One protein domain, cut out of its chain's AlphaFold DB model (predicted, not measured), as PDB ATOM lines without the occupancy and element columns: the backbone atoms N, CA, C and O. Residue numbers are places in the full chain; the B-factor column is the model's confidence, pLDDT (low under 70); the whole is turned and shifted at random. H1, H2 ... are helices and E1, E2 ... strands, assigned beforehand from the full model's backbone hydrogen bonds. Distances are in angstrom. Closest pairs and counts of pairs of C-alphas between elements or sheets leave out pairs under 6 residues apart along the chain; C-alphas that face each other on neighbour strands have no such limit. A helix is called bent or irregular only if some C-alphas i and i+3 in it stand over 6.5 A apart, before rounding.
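AT A GLANCE: This is residues 3 to 104 of the 107 residues of an uncharacterized protein of Deltaproteobacteria bacterium (UniProt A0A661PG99). Three long strands, E1, E2 and E3, make a strongly twisted sheet that curls round one long helix, H1, which covers one face of it; the other face is bare. A long stretch with no named element, residues 76 to 100, leads from the end of E3 past the edge strand E2 and round the helix side to the short strand E4, beside E3. The 102 printed residues hold one named helix and four named strands, in the order E1, E2, H1, E3, E4; the sheet is mixed, in the order E2, E1, E3, E4. The class is mixed, helices and strands; the whole is compact, with a radius of gyration of the C-alphas of 14.2 A, and elongated, spanning 45 by 27 by 24 A.

IN THESE COORDINATES: Find C-alpha 3 at (210.934, 148.299, 229.747); from there E1 runs through residues 3 to 14, 34.0 A long. E2 returns through residues 21 to 32, 31.7 A, and bends by 58 degrees at residue 29. H1 begins at C-alpha 35, (218.736, 150.701, 224.922), and runs through residues 35 to 56, 29.3 A. It has a kink of 52 degrees near residue 49 and is only just irregular: C-alphas 48 and 51 are 6.8 A apart. E3, residues 62 to 75, covers 33.4 A and bends by 51 degrees at residue 71. E4, residues 101 to 103, ends at C-alpha 103, (217.785, 155.868, 212.522).

HOW THE PARTS SIT: Look first at the hairpin of E1 and E2, antiparallel at 156 degrees, with N 6 and O 28 within hydrogen-bond range at 2.8 A. On the other side of E1 is E3, antiparallel to it at 163 degrees, with N 9 and O 68 at 2.8 A. E4, an edge strand, is parallel to E3 at 49 degrees, with N 69 and O 102 at 3.4 A. H1 is on the sheet, giving two layers, a helix on one face of a sheet; the closest C-alphas of H1 and E2 are those of Ala 38 and Ala 32, 4.9 A apart. E2, H1 and E3 form a split strand-helix-strand unit, two strands running the same way with E1 between them, and its crossover is right-handed. In H1, 16 of 18 O i to N i+4 pairs are within hydrogen-bond range. Residues 83 to 84 pair, parallel, with residues 29 to 30 of E2.

THE WHOLE: The two C-alphas farthest apart are those of Cys 17 and Ala 77, 45.9 A. The printed part has no cut, and its long link is E3 to E4, 25 residues. The mean pLDDT of the printed part is 71.1; look for values under 70 at residues 15 to 22, 57 to 61, 77 to 82 and 85 to 104.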
ATOM      1  N   LEU A   3     211.887 148.224 230.850       85.88
ATOM      2  CA  LEU A   3     210.934 148.299 229.747       85.88
ATOM      3  C   LEU A   3     211.250 149.489 228.850       85.88
ATOM      4  O   LEU A   3     211.486 150.601 229.325       85.88
ATOM      5  N   PHE A   4     211.193 149.246 227.548       85.19
ATOM      6  CA  PHE A   4     211.348 150.256 226.521       85.19
ATOM      7  C   PHE A   4     210.143 150.248 225.586       85.19
ATOM      8  O   PHE A   4     209.763 149.215 225.040       85.19
ATOM      9  N   ARG A   5     209.555 151.416 225.352       86.88
ATOM     10  CA  ARG A   5     208.602 151.640 224.274       86.88
ATOM     11  C   ARG A   5     209.352 151.838 222.974       86.88
ATOM     12  O   ARG A   5     209.970 152.880 222.758       86.88
ATOM     13  N   PHE A   6     209.211 150.881 222.075       85.19
ATOM     14  CA  PHE A   6     209.583 151.052 220.685       85.19
ATOM     15  C   PHE A   6     208.444 151.738 219.933       85.19
ATOM     16  O   PHE A   6     207.321 151.230 219.889       85.19
ATOM     17  N   LYS A   7     208.739 152.893 219.335       85.12
ATOM     18  CA  LYS A   7     207.885 153.577 218.362       85.12
ATOM     19  C   LYS A   7     208.605 153.586 217.023       85.12
ATOM     20  O   LYS A   7     209.680 154.174 216.887       85.12
ATOM     21  N   GLY A   8     207.993 152.976 216.022       84.00
ATOM     22  CA  GLY A   8     208.544 152.908 214.679       84.00
ATOM     23  C   GLY A   8     207.470 152.911 213.610       84.00
ATOM     24  O   GLY A   8     206.271 152.990 213.890       84.00
ATOM     25  N   ALA A   9     207.922 152.832 212.370       81.31
ATOM     26  CA  ALA A   9     207.071 152.687 211.215       81.31
ATOM     27  C   ALA A   9     207.618 151.612 210.280       81.31
ATOM     28  O   ALA A   9     208.802 151.615 209.942       81.31
ATOM     29  N   LEU A  10     206.746 150.717 209.826       77.31
ATOM     30  CA  LEU A  10     207.050 149.817 208.723       77.31
ATOM     31  C   LEU A  10     206.639 150.509 207.424       77.31
ATOM     32  O   LEU A  10     205.458 150.798 207.217       77.31
ATOM     33  N   ARG A  11     207.598 150.782 206.545       78.00
ATOM     34  CA  ARG A  11     207.324 151.241 205.184       78.00
ATOM     35  C   ARG A  11     207.441 150.075 204.234       78.00
ATOM     36  O   ARG A  11     208.459 149.393 204.237       78.00
ATOM     37  N   TYR A  12     206.454 149.899 203.372       75.94
ATOM     38  CA  TYR A  12     206.529 148.882 202.335       75.94
ATOM     39  C   TYR A  12     206.111 149.428 200.972       75.94
ATOM     40  O   TYR A  12     205.344 150.391 200.868       75.94
ATOM     41  N   THR A  13     206.656 148.816 199.923       73.88
ATOM     42  CA  THR A  13     206.318 149.099 198.522       73.88
ATOM     43  C   THR A  13     205.654 147.876 197.925       73.88
ATOM     44  O   THR A  13     206.128 146.759 198.141       73.88
ATOM     45  N   ARG A  14     204.552 148.073 197.193       72.56
ATOM     46  CA  ARG A  14     203.875 146.972 196.507       72.56
ATOM     47  C   ARG A  14     204.413 146.721 195.087       72.56
ATOM     48  O   ARG A  14     204.863 147.655 194.437       72.56
ATOM     49  N   ILE A  15     204.332 145.473 194.617       68.81
ATOM     50  CA  ILE A  15     204.682 145.002 193.258       68.81
ATOM     51  C   ILE A  15     203.663 145.491 192.211       68.81
ATOM     52  O   ILE A  15     203.999 145.627 191.039       68.81
ATOM     53  N   SER A  16     202.425 145.777 192.630       60.84
ATOM     54  CA  SER A  16     201.353 146.288 191.762       60.84
ATOM     55  C   SER A  16     201.804 147.506 190.940       60.84
ATOM     56  O   SER A  16     202.492 148.382 191.455       60.84
ATOM     57  N   CYS A  17     201.377 147.571 189.673       49.34
ATOM     58  CA  CYS A  17     201.764 148.520 188.617       49.34
ATOM     59  C   CYS A  17     201.454 150.012 188.895       49.34
ATOM     60  O   CYS A  17     201.470 150.830 187.977       49.34
ATOM     61  N   MET A  18     201.154 150.378 190.142       55.12
ATOM     62  CA  MET A  18     200.979 151.746 190.619       55.12
ATOM     63  C   MET A  18     201.815 151.961 191.888       55.12
ATOM     64  O   MET A  18     201.844 151.079 192.749       55.12
ATOM     65  N   PRO A  19     202.477 153.122 192.056       54.50
ATOM     66  CA  PRO A  19     203.350 153.375 193.198       54.50
ATOM     67  C   PRO A  19     202.529 153.521 194.484       54.50
ATOM     68  O   PRO A  19     202.141 154.617 194.880       54.50
ATOM     69  N   PHE A  20     202.270 152.401 195.152       60.22
ATOM     70  CA  PHE A  20     201.618 152.377 196.452       60.22
ATOM     71  C   PHE A  20     202.675 152.227 197.547       60.22
ATOM     72  O   PHE A  20     203.364 151.206 197.635       60.22
ATOM     73  N   ARG A  21     202.801 153.267 198.375       66.75
ATOM     74  CA  ARG A  21     203.619 153.286 199.590       66.75
ATOM     75  C   ARG A  21     202.681 153.388 200.777       66.75
ATOM     76  O   ARG A  21     201.857 154.297 200.820       66.75
ATOM     77  N   ALA A  22     202.827 152.488 201.735       69.44
ATOM     78  CA  ALA A  22     202.064 152.541 202.971       69.44
ATOM     79  C   ALA A  22     202.997 152.496 204.178       69.44
ATOM     80  O   ALA A  22     204.120 151.991 204.109       69.44
ATOM     81  N   VAL A  23     202.515 153.110 205.255       73.88
ATOM     82  CA  VAL A  23     203.224 153.283 206.517       73.88
ATOM     83  C   VAL A  23     202.363 152.660 207.601       73.88
ATOM     84  O   VAL A  23     201.234 153.096 207.812       73.88
ATOM     85  N   LEU A  24     202.896 151.650 208.282       72.81
ATOM     86  CA  LEU A  24     202.252 151.044 209.438       72.81
ATOM     87  C   LEU A  24     202.922 151.556 210.712       72.81
ATOM     88  O   LEU A  24     204.124 151.373 210.887       72.81
ATOM     89  N   GLY A  25     202.152 152.196 211.592       74.62
ATOM     90  CA  GLY A  25     202.640 152.627 212.900       74.62
ATOM     91  C   GLY A  25     202.827 151.439 213.839       74.62
ATOM     92  O   GLY A  25     201.921 150.626 214.003       74.62
ATOM     93  N   LEU A  26     203.996 151.355 214.467       77.31
ATOM     94  CA  LEU A  26     204.353 150.305 215.414       77.31
ATOM     95  C   LEU A  26     204.625 150.945 216.772       77.31
ATOM     96  O   LEU A  26     205.493 151.810 216.886       77.31
ATOM     97  N   ALA A  27     203.882 150.526 217.793       81.94
ATOM     98  CA  ALA A  27     204.105 150.918 219.178       81.94
ATOM     99  C   ALA A  27     204.025 149.673 220.061       81.94
ATOM    100  O   ALA A  27     202.949 149.095 220.222       81.94
ATOM    101  N   LYS A  28     205.166 149.233 220.593       82.19
ATOM    102  CA  LYS A  28     205.274 147.993 221.374       82.19
ATOM    103  C   LYS A  28     206.203 148.192 222.561       82.19
ATOM    104  O   LYS A  28     207.159 148.963 222.479       82.19
ATOM    105  N   LEU A  29     205.891 147.530 223.670       85.81
ATOM    106  CA  LEU A  29     206.788 147.460 224.818       85.81
ATOM    107  C   LEU A  29     207.766 146.310 224.626       85.81
ATOM    108  O   LEU A  29     207.369 145.243 224.170       85.81
ATOM    109  N   ILE A  30     209.019 146.529 225.001       84.81
ATOM    110  CA  ILE A  30     210.116 145.571 224.904       84.81
ATOM    111  C   ILE A  30     210.785 145.485 226.260       84.81
ATOM    112  O   ILE A  30     211.102 146.512 226.861       84.81
ATOM    113  N   GLN A  31     211.020 144.265 226.725       84.44
ATOM    114  CA  GLN A  31     211.824 144.027 227.914       84.44
ATOM    115  C   GLN A  31     213.275 143.777 227.505       84.44
ATOM    116  O   GLN A  31     213.545 142.847 226.752       84.44
ATOM    117  N   ALA A  32     214.193 144.609 227.989       83.19
ATOM    118  CA  ALA A  32     215.603 144.575 227.605       83.19
ATOM    119  C   ALA A  32     216.491 145.095 228.737       83.19
ATOM    120  O   ALA A  32     216.005 145.741 229.672       83.19
ATOM    121  N   ASP A  33     217.786 144.812 228.688       84.12
ATOM    122  CA  ASP A  33     218.712 145.254 229.735       84.12
ATOM    123  C   ASP A  33     219.178 146.701 229.554       84.12
ATOM    124  O   ASP A  33     219.275 147.443 230.538       84.12
ATOM    125  N   ASP A  34     219.356 147.137 228.308       83.50
ATOM    126  CA  ASP A  34     219.707 148.506 227.938       83.50
ATOM    127  C   ASP A  34     219.045 148.929 226.611       83.50
ATOM    128  O   ASP A  34     218.251 148.192 226.027       83.50
ATOM    129  N   GLU A  35     219.320 150.153 226.154       83.25
ATOM    130  CA  GLU A  35     218.736 150.701 224.922       83.25
ATOM    131  C   GLU A  35     219.221 149.973 223.654       83.25
ATOM    132  O   GLU A  35     218.456 149.808 222.701       83.25
ATOM    133  N   ALA A  36     220.475 149.516 223.633       83.62
ATOM    134  CA  ALA A  36     221.040 148.812 222.486       83.62
ATOM    135  C   ALA A  36     220.442 147.406 222.364       83.62
ATOM    136  O   ALA A  36     220.048 146.999 221.270       83.62
ATOM    137  N   ASP A  37     220.305 146.706 223.490       82.56
ATOM    138  CA  ASP A  37     219.573 145.450 223.590       82.56
ATOM    139  C   ASP A  37     218.104 145.663 223.207       82.56
ATOM    140  O   ASP A  37     217.597 144.976 222.331       82.56
ATOM    141  N   ALA A  38     217.433 146.697 223.720       83.25
ATOM    142  CA  ALA A  38     216.042 146.983 223.366       83.25
ATOM    143  C   ALA A  38     215.833 147.183 221.859       83.25
ATOM    144  O   ALA A  38     214.863 146.672 221.295       83.25
ATOM    145  N   LEU A  39     216.745 147.893 221.189       82.00
ATOM    146  CA  LEU A  39     216.720 148.041 219.736       82.00
ATOM    147  C   LEU A  39     216.952 146.702 219.025       82.00
ATOM    148  O   LEU A  39     216.256 146.391 218.059       82.00
ATOM    149  N   HIS A  40     217.920 145.920 219.494       80.75
ATOM    150  CA  HIS A  40     218.229 144.607 218.943       80.75
ATOM    151  C   HIS A  40     217.023 143.666 219.035       80.75
ATOM    152  O   HIS A  40     216.600 143.083 218.037       80.75
ATOM    153  N   GLN A  41     216.408 143.598 220.214       79.94
ATOM    154  CA  GLN A  41     215.203 142.821 220.471       79.94
ATOM    155  C   GLN A  41     214.020 143.315 219.630       79.94
ATOM    156  O   GLN A  41     213.289 142.499 219.075       79.94
ATOM    157  N   ALA A  42     213.861 144.634 219.450       80.81
ATOM    158  CA  ALA A  42     212.807 145.200 218.600       80.81
ATOM    159  C   ALA A  42     212.866 144.652 217.175       80.81
ATOM    160  O   ALA A  42     211.840 144.293 216.608       80.81
ATOM    161  N   VAL A  43     214.069 144.592 216.604       79.25
ATOM    162  CA  VAL A  43     214.297 144.123 215.234       79.25
ATOM    163  C   VAL A  43     213.945 142.652 215.090       79.25
ATOM    164  O   VAL A  43     213.262 142.289 214.140       79.25
ATOM    165  N   HIS A  44     214.364 141.820 216.041       79.50
ATOM    166  CA  HIS A  44     214.075 140.387 216.017       79.50
ATOM    167  C   HIS A  44     212.597 140.076 216.263       79.50
ATOM    168  O   HIS A  44     212.022 139.220 215.593       79.50
ATOM    169  N   CYS A  45     211.947 140.793 217.182       79.81
ATOM    170  CA  CYS A  45     210.501 140.684 217.364       79.81
ATOM    171  C   CYS A  45     209.745 141.137 216.110       79.81
ATOM    172  O   CYS A  45     208.775 140.495 215.721       79.81
ATOM    173  N   LEU A  46     210.215 142.197 215.449       78.25
ATOM    174  CA  LEU A  46     209.640 142.656 214.189       78.25
ATOM    175  C   LEU A  46     209.814 141.667 213.059       78.25
ATOM    176  O   LEU A  46     208.896 141.548 212.266       78.25
ATOM    177  N   ASP A  47     210.952 140.988 212.981       76.88
ATOM    178  CA  ASP A  47     211.192 139.951 211.983       76.88
ATOM    179  C   ASP A  47     210.196 138.798 212.112       76.88
ATOM    180  O   ASP A  47     209.600 138.372 211.128       76.88
ATOM    181  N   ARG A  48     209.944 138.357 213.349       75.69
ATOM    182  CA  ARG A  48     208.938 137.329 213.634       75.69
ATOM    183  C   ARG A  48     207.531 137.801 213.277       75.69
ATOM    184  O   ARG A  48     206.798 137.081 212.609       75.69
ATOM    185  N   ASP A  49     207.165 139.002 213.714       76.50
ATOM    186  CA  ASP A  49     205.841 139.565 213.449       76.50
ATOM    187  C   ASP A  49     205.703 140.021 211.981       76.50
ATOM    188  O   ASP A  49     204.603 140.354 211.540       76.50
ATOM    189  N   LEU A  50     206.793 140.058 211.199       76.25
ATOM    190  CA  LEU A  50     206.810 140.616 209.849       76.25
ATOM    191  C   LEU A  50     205.847 139.873 208.931       76.25
ATOM    192  O   LEU A  50     205.129 140.519 208.174       76.25
ATOM    193  N   GLU A  51     205.797 138.544 209.002       72.31
ATOM    194  CA  GLU A  51     204.881 137.747 208.183       72.31
ATOM    195  C   GLU A  51     203.415 138.072 208.495       72.31
ATOM    196  O   GLU A  51     202.640 138.322 207.573       72.31
ATOM    197  N   ASP A  52     203.052 138.186 209.775       74.06
ATOM    198  CA  ASP A  52     201.697 138.550 210.211       74.06
ATOM    199  C   ASP A  52     201.333 139.992 209.824       74.06
ATOM    200  O   ASP A  52     200.210 140.288 209.399       74.06
ATOM    201  N   LEU A  53     202.293 140.913 209.938       72.88
ATOM    202  CA  LEU A  53     202.138 142.303 209.515       72.88
ATOM    203  C   LEU A  53     201.984 142.413 207.992       72.88
ATOM    204  O   LEU A  53     201.163 143.194 207.504       72.88
ATOM    205  N   LEU A  54     202.742 141.623 207.228       71.69
ATOM    206  CA  LEU A  54     202.658 141.573 205.771       71.69
ATOM    207  C   LEU A  54     201.387 140.860 205.292       71.69
ATOM    208  O   LEU A  54     200.812 141.263 204.275       71.69
ATOM    209  N   ALA A  55     200.899 139.859 206.025       72.44
ATOM    210  CA  ALA A  55     199.641 139.178 205.738       72.44
ATOM    211  C   ALA A  55     198.455 140.155 205.763       72.44
ATOM    212  O   ALA A  55     197.639 140.149 204.837       72.44
ATOM    213  N   GLN A  56     198.414 141.079 206.733       70.75
ATOM    214  CA  GLN A  56     197.392 142.139 206.805       70.75
ATOM    215  C   GLN A  56     197.362 143.035 205.559       70.75
ATOM    216  O   GLN A  56     196.324 143.598 205.212       70.75
ATOM    217  N   VAL A  57     198.493 143.168 204.860       67.38
ATOM    218  CA  VAL A  57     198.631 144.035 203.684       67.38
ATOM    219  C   VAL A  57     198.748 143.262 202.369       67.38
ATOM    220  O   VAL A  57     199.090 143.873 201.349       67.38
ATOM    221  N   ASN A  58     198.385 141.974 202.361       67.12
ATOM    222  CA  ASN A  58     198.468 141.061 201.219       67.12
ATOM    223  C   ASN A  58     199.913 140.916 200.689       67.12
ATOM    224  O   ASN A  58     200.270 141.447 199.631       67.12
ATOM    225  N   ALA A  59     200.732 140.196 201.466       60.12
ATOM    226  CA  ALA A  59     202.175 139.987 201.299       60.12
ATOM    227  C   ALA A  59     202.630 139.606 199.879       60.12
ATOM    228  O   ALA A  59     203.705 140.026 199.457       60.12
ATOM    229  N   ALA A  60     201.799 138.886 199.113       61.66
ATOM    230  CA  ALA A  60     202.096 138.473 197.735       61.66
ATOM    231  C   ALA A  60     202.406 139.651 196.794       61.66
ATOM    232  O   ALA A  60     203.003 139.474 195.738       61.66
ATOM    233  N   ASN A  61     202.006 140.862 197.185       67.62
ATOM    234  CA  ASN A  61     202.233 142.076 196.428       67.62
ATOM    235  C   ASN A  61     203.272 142.995 197.064       67.62
ATOM    236  O   ASN A  61     203.218 144.167 196.744       67.62
ATOM    237  N   VAL A  62     204.174 142.561 197.947       71.19
ATOM    238  CA  VAL A  62     205.182 143.444 198.573       71.19
ATOM    239  C   VAL A  62     206.572 143.182 197.986       71.19
ATOM    240  O   VAL A  62     207.045 142.055 197.997       71.19
ATOM    241  N   SER A  63     207.230 144.221 197.458       74.12
ATOM    242  CA  SER A  63     208.568 144.130 196.842       74.12
ATOM    243  C   SER A  63     209.701 144.545 197.776       74.12
ATOM    244  O   SER A  63     210.836 144.113 197.605       74.12
ATOM    245  N   TYR A  64     209.410 145.424 198.732       74.81
ATOM    246  CA  TYR A  64     210.406 146.002 199.625       74.81
ATOM    247  C   TYR A  64     209.761 146.409 200.942       74.81
ATOM    248  O   TYR A  64     208.672 146.990 200.938       74.81
ATOM    249  N   VAL A  65     210.465 146.159 202.046       74.19
ATOM    250  CA  VAL A  65     210.069 146.548 203.398       74.19
ATOM    251  C   VAL A  65     211.237 147.252 204.079       74.19
ATOM    252  O   VAL A  65     212.388 146.847 203.950       74.19
ATOM    253  N   ARG A  66     210.942 148.325 204.807       76.38
ATOM    254  CA  ARG A  66     211.898 149.106 205.586       76.38
ATOM    255  C   ARG A  66     211.324 149.386 206.960       76.38
ATOM    256  O   ARG A  66     210.198 149.871 207.068       76.38
ATOM    257  N   LEU A  67     212.136 149.168 207.985       76.12
ATOM    258  CA  LEU A  67     211.825 149.582 209.341       76.12
ATOM    259  C   LEU A  67     212.448 150.950 209.629       76.12
ATOM    260  O   LEU A  67     213.659 151.142 209.513       76.12
ATOM    261  N   GLU A  68     211.618 151.901 210.033       80.25
ATOM    262  CA  GLU A  68     212.056 153.205 210.515       80.25
ATOM    263  C   GLU A  68     211.838 153.276 212.021       80.25
ATOM    264  O   GLU A  68     210.708 153.249 212.508       80.25
ATOM    265  N   VAL A  69     212.932 153.365 212.772       78.56
ATOM    266  CA  VAL A  69     212.869 153.524 214.225       78.56
ATOM    267  C   VAL A  69     212.737 155.011 214.523       78.56
ATOM    268  O   VAL A  69     213.641 155.794 214.227       78.56
ATOM    269  N   HIS A  70     211.593 155.414 215.075       79.81
ATOM    270  CA  HIS A  70     211.316 156.818 215.377       79.81
ATOM    271  C   HIS A  70     211.757 157.193 216.785       79.81
ATOM    272  O   HIS A  70     212.269 158.293 216.995       79.81
ATOM    273  N   ARG A  71     211.498 156.317 217.759       80.06
ATOM    274  CA  ARG A  71     211.804 156.580 219.162       80.06
ATOM    275  C   ARG A  71     211.898 155.283 219.948       80.06
ATOM    276  O   ARG A  71     211.091 154.379 219.746       80.06
ATOM    277  N   LEU A  72     212.839 155.248 220.877       81.75
ATOM    278  CA  LEU A  72     212.939 154.232 221.907       81.75
ATOM    279  C   LEU A  72     212.934 154.974 223.246       81.75
ATOM    280  O   LEU A  72     213.742 155.873 223.454       81.75
ATOM    281  N   GLU A  73     211.954 154.699 224.100       85.25
ATOM    282  CA  GLU A  73     211.788 155.412 225.373       85.25
ATOM    283  C   GLU A  73     211.735 154.418 226.512       85.25
ATOM    284  O   GLU A  73     210.992 153.448 226.432       85.25
ATOM    285  N   ARG A  74     212.470 154.664 227.593       83.25
ATOM    286  CA  ARG A  74     212.313 153.867 228.809       83.25
ATOM    287  C   ARG A  74     210.954 154.182 229.440       83.25
ATOM    288  O   ARG A  74     210.682 155.340 229.743       83.25
ATOM    289  N   GLU A  75     210.135 153.161 229.650       82.50
ATOM    290  CA  GLU A  75     208.829 153.277 230.308       82.50
ATOM    291  C   GLU A  75     208.904 152.710 231.732       82.50
ATOM    292  O   GLU A  75     209.663 151.764 231.987       82.50
ATOM    293  N   PRO A  76     208.126 153.255 232.685       73.75
ATOM    294  CA  PRO A  76     207.849 152.550 233.927       73.75
ATOM    295  C   PRO A  76     207.101 151.248 233.618       73.75
ATOM    296  O   PRO A  76     206.363 151.163 232.640       73.75
ATOM    297  N   ALA A  77     207.297 150.221 234.446       62.66
ATOM    298  CA  ALA A  77     206.586 148.958 234.291       62.66
ATOM    299  C   ALA A  77     205.069 149.183 234.401       62.66
ATOM    300  O   ALA A  77     204.563 149.427 235.494       62.66
ATOM    301  N   THR A  78     204.358 149.156 233.273       60.16
ATOM    302  CA  THR A  78     202.897 149.235 233.223       60.16
ATOM    303  C   THR A  78     202.302 147.837 233.149       60.16
ATOM    304  O   THR A  78     202.578 147.080 232.217       60.16
ATOM    305  N   ASP A  79     201.456 147.507 234.123       58.41
ATOM    306  CA  ASP A  79     200.669 146.276 234.109       58.41
ATOM    307  C   ASP A  79     199.641 146.319 232.966       58.41
ATOM    308  O   ASP A  79     198.790 147.207 232.907       58.41
ATOM    309  N   GLY A  80     199.708 145.335 232.065       60.28
ATOM    310  CA  GLY A  80     198.612 144.999 231.146       60.28
ATOM    311  C   GLY A  80     198.806 145.325 229.662       60.28
ATOM    312  O   GLY A  80     197.937 144.971 228.866       60.28
ATOM    313  N   GLU A  81     199.909 145.948 229.245       62.84
ATOM    314  CA  GLU A  81     200.169 146.155 227.815       62.84
ATOM    315  C   GLU A  81     200.822 144.931 227.147       62.84
ATOM    316  O   GLU A  81     201.632 144.239 227.770       62.84
ATOM    317  N   PRO A  82     200.507 144.655 225.865       65.19
ATOM    318  CA  PRO A  82     201.126 143.565 225.125       65.19
ATOM    319  C   PRO A  82     202.630 143.816 224.983       65.19
ATOM    320  O   PRO A  82     203.078 144.707 224.256       65.19
ATOM    321  N   LEU A  83     203.395 143.000 225.703       73.00
ATOM    322  CA  LEU A  83     204.846 143.028 225.759       73.00
ATOM    323  C   LEU A  83     205.416 142.139 224.651       73.00
ATOM    324  O   LEU A  83     205.120 140.943 224.592       73.00
ATOM    325  N   TRP A  84     206.288 142.691 223.808       77.19
ATOM    326  CA  TRP A  84     207.290 141.869 223.145       77.19
ATOM    327  C   TRP A  84     208.218 141.368 224.242       77.19
ATOM    328  O   TRP A  84     209.009 142.131 224.796       77.19
ATOM    329  N   ASN A  85     208.022 140.104 224.623       66.44
ATOM    330  CA  ASN A  85     208.815 139.428 225.635       66.44
ATOM    331  C   ASN A  85     209.895 138.599 224.934       66.44
ATOM    332  O   ASN A  85     209.639 137.460 224.530       66.44
ATOM    333  N   PRO A  86     211.102 139.157 224.771       57.19
ATOM    334  CA  PRO A  86     212.156 138.497 224.049       57.19
ATOM    335  C   PRO A  86     212.898 137.441 224.872       57.19
ATOM    336  O   PRO A  86     213.997 137.072 224.484       57.19
ATOM    337  N   THR A  87     212.352 136.901 225.971       54.44
ATOM    338  CA  THR A  87     213.050 135.886 226.804       54.44
ATOM    339  C   THR A  87     213.561 134.659 226.026       54.44
ATOM    340  O   THR A  87     214.354 133.891 226.559       54.44
ATOM    341  N   THR A  88     213.149 134.474 224.767       52.22
ATOM    342  CA  THR A  88     213.669 133.459 223.834       52.22
ATOM    343  C   THR A  88     214.802 133.919 222.904       52.22
ATOM    344  O   THR A  88     215.464 133.065 222.318       52.22
ATOM    345  N   PHE A  89     215.063 135.216 222.749       55.25
ATOM    346  CA  PHE A  89     216.156 135.740 221.931       55.25
ATOM    347  C   PHE A  89     217.407 135.852 222.797       55.25
ATOM    348  O   PHE A  89     217.767 136.914 223.303       55.25
ATOM    349  N   ALA A  90     218.051 134.703 222.998       47.03
ATOM    350  CA  ALA A  90     219.404 134.667 223.517       47.03
ATOM    351  C   ALA A  90     220.271 135.635 222.694       47.03
ATOM    352  O   ALA A  90     220.355 135.540 221.469       47.03
ATOM    353  N   THR A  91     220.864 136.591 223.405       55.12
ATOM    354  CA  THR A  91     221.924 137.506 222.978       55.12
ATOM    355  C   THR A  91     222.820 136.886 221.902       55.12
ATOM    356  O   THR A  91     223.364 135.810 222.141       55.12
ATOM    357  N   GLN A  92     223.038 137.621 220.797       52.81
ATOM    358  CA  GLN A  92     224.007 137.389 219.698       52.81
ATOM    359  C   GLN A  92     223.466 136.911 218.333       52.81
ATOM    360  O   GLN A  92     224.250 136.427 217.515       52.81
ATOM    361  N   LEU A  93     222.186 137.096 218.001       56.50
ATOM    362  CA  LEU A  93     221.756 136.899 216.608       56.50
ATOM    363  C   LEU A  93     222.004 138.172 215.785       56.50
ATOM    364  O   LEU A  93     221.479 139.222 216.144       56.50
ATOM    365  N   PRO A  94     222.777 138.136 214.687       58.03
ATOM    366  CA  PRO A  94     222.915 139.300 213.815       58.03
ATOM    367  C   PRO A  94     221.538 139.751 213.304       58.03
ATOM    368  O   PRO A  94     220.642 138.927 213.118       58.03
ATOM    369  N   ALA A  95     221.367 141.058 213.085       57.66
ATOM    370  CA  ALA A  95     220.122 141.594 212.539       57.66
ATOM    371  C   ALA A  95     219.789 140.905 211.195       57.66
ATOM    372  O   ALA A  95     220.698 140.737 210.373       57.66
ATOM    373  N   PRO A  96     218.524 140.513 210.949       58.69
ATOM    374  CA  PRO A  96     218.135 139.852 209.709       58.69
ATOM    375  C   PRO A  96     218.460 140.720 208.479       58.69
ATOM    376  O   PRO A  96     218.194 141.927 208.490       58.69
ATOM    377  N   PRO A  97     219.022 140.142 207.399       58.69
ATOM    378  CA  PRO A  97     219.593 140.897 206.278       58.69
ATOM    379  C   PRO A  97     218.562 141.693 205.463       58.69
ATOM    380  O   PRO A  97     218.929 142.620 204.743       58.69
ATOM    381  N   HIS A  98     217.277 141.356 205.565       60.84
ATOM    382  CA  HIS A  98     216.176 142.041 204.884       60.84
ATOM    383  C   HIS A  98     215.570 143.198 205.690       60.84
ATOM    384  O   HIS A  98     214.765 143.950 205.141       60.84
ATOM    385  N   ILE A  99     215.971 143.398 206.953       56.56
ATOM    386  CA  ILE A  99     215.544 144.552 207.754       56.56
ATOM    387  C   ILE A  99     216.643 145.618 207.718       56.56
ATOM    388  O   ILE A  99     217.576 145.635 208.519       56.56
ATOM    389  N   GLY A 100     216.509 146.564 206.787       55.91
ATOM    390  CA  GLY A 100     217.334 147.769 206.780       55.91
ATOM    391  C   GLY A 100     216.974 148.676 207.959       55.91
ATOM    392  O   GLY A 100     215.924 149.319 207.939       55.91
ATOM    393  N   LEU A 101     217.843 148.741 208.968       54.28
ATOM    394  CA  LEU A 101     217.723 149.660 210.099       54.28
ATOM    395  C   LEU A 101     218.078 151.087 209.679       54.28
ATOM    396  O   LEU A 101     219.207 151.366 209.276       54.28
ATOM    397  N   PHE A 102     217.133 152.014 209.827       53.34
ATOM    398  CA  PHE A 102     217.403 153.437 209.645       53.34
ATOM    399  C   PHE A 102     217.010 154.225 210.885       53.34
ATOM    400  O   PHE A 102     215.839 154.286 211.267       53.34
ATOM    401  N   HIS A 103     218.004 154.874 211.486       49.44
ATOM    402  CA  HIS A 103     217.785 155.868 212.522       49.44
ATOM    403  C   HIS A 103     217.410 157.195 211.870       49.44
ATOM    404  O   HIS A 103     218.225 157.808 211.175       49.44
ATOM    405  N   CYS A 104     216.187 157.664 212.113       40.78
ATOM    406  CA  CYS A 104     215.838 159.052 211.837       40.78
ATOM    407  C   CYS A 104     216.626 159.944 212.804       40.78
ATOM    408  O   CYS A 104     216.181 160.208 213.919       40.78
TER     409      CYS A 104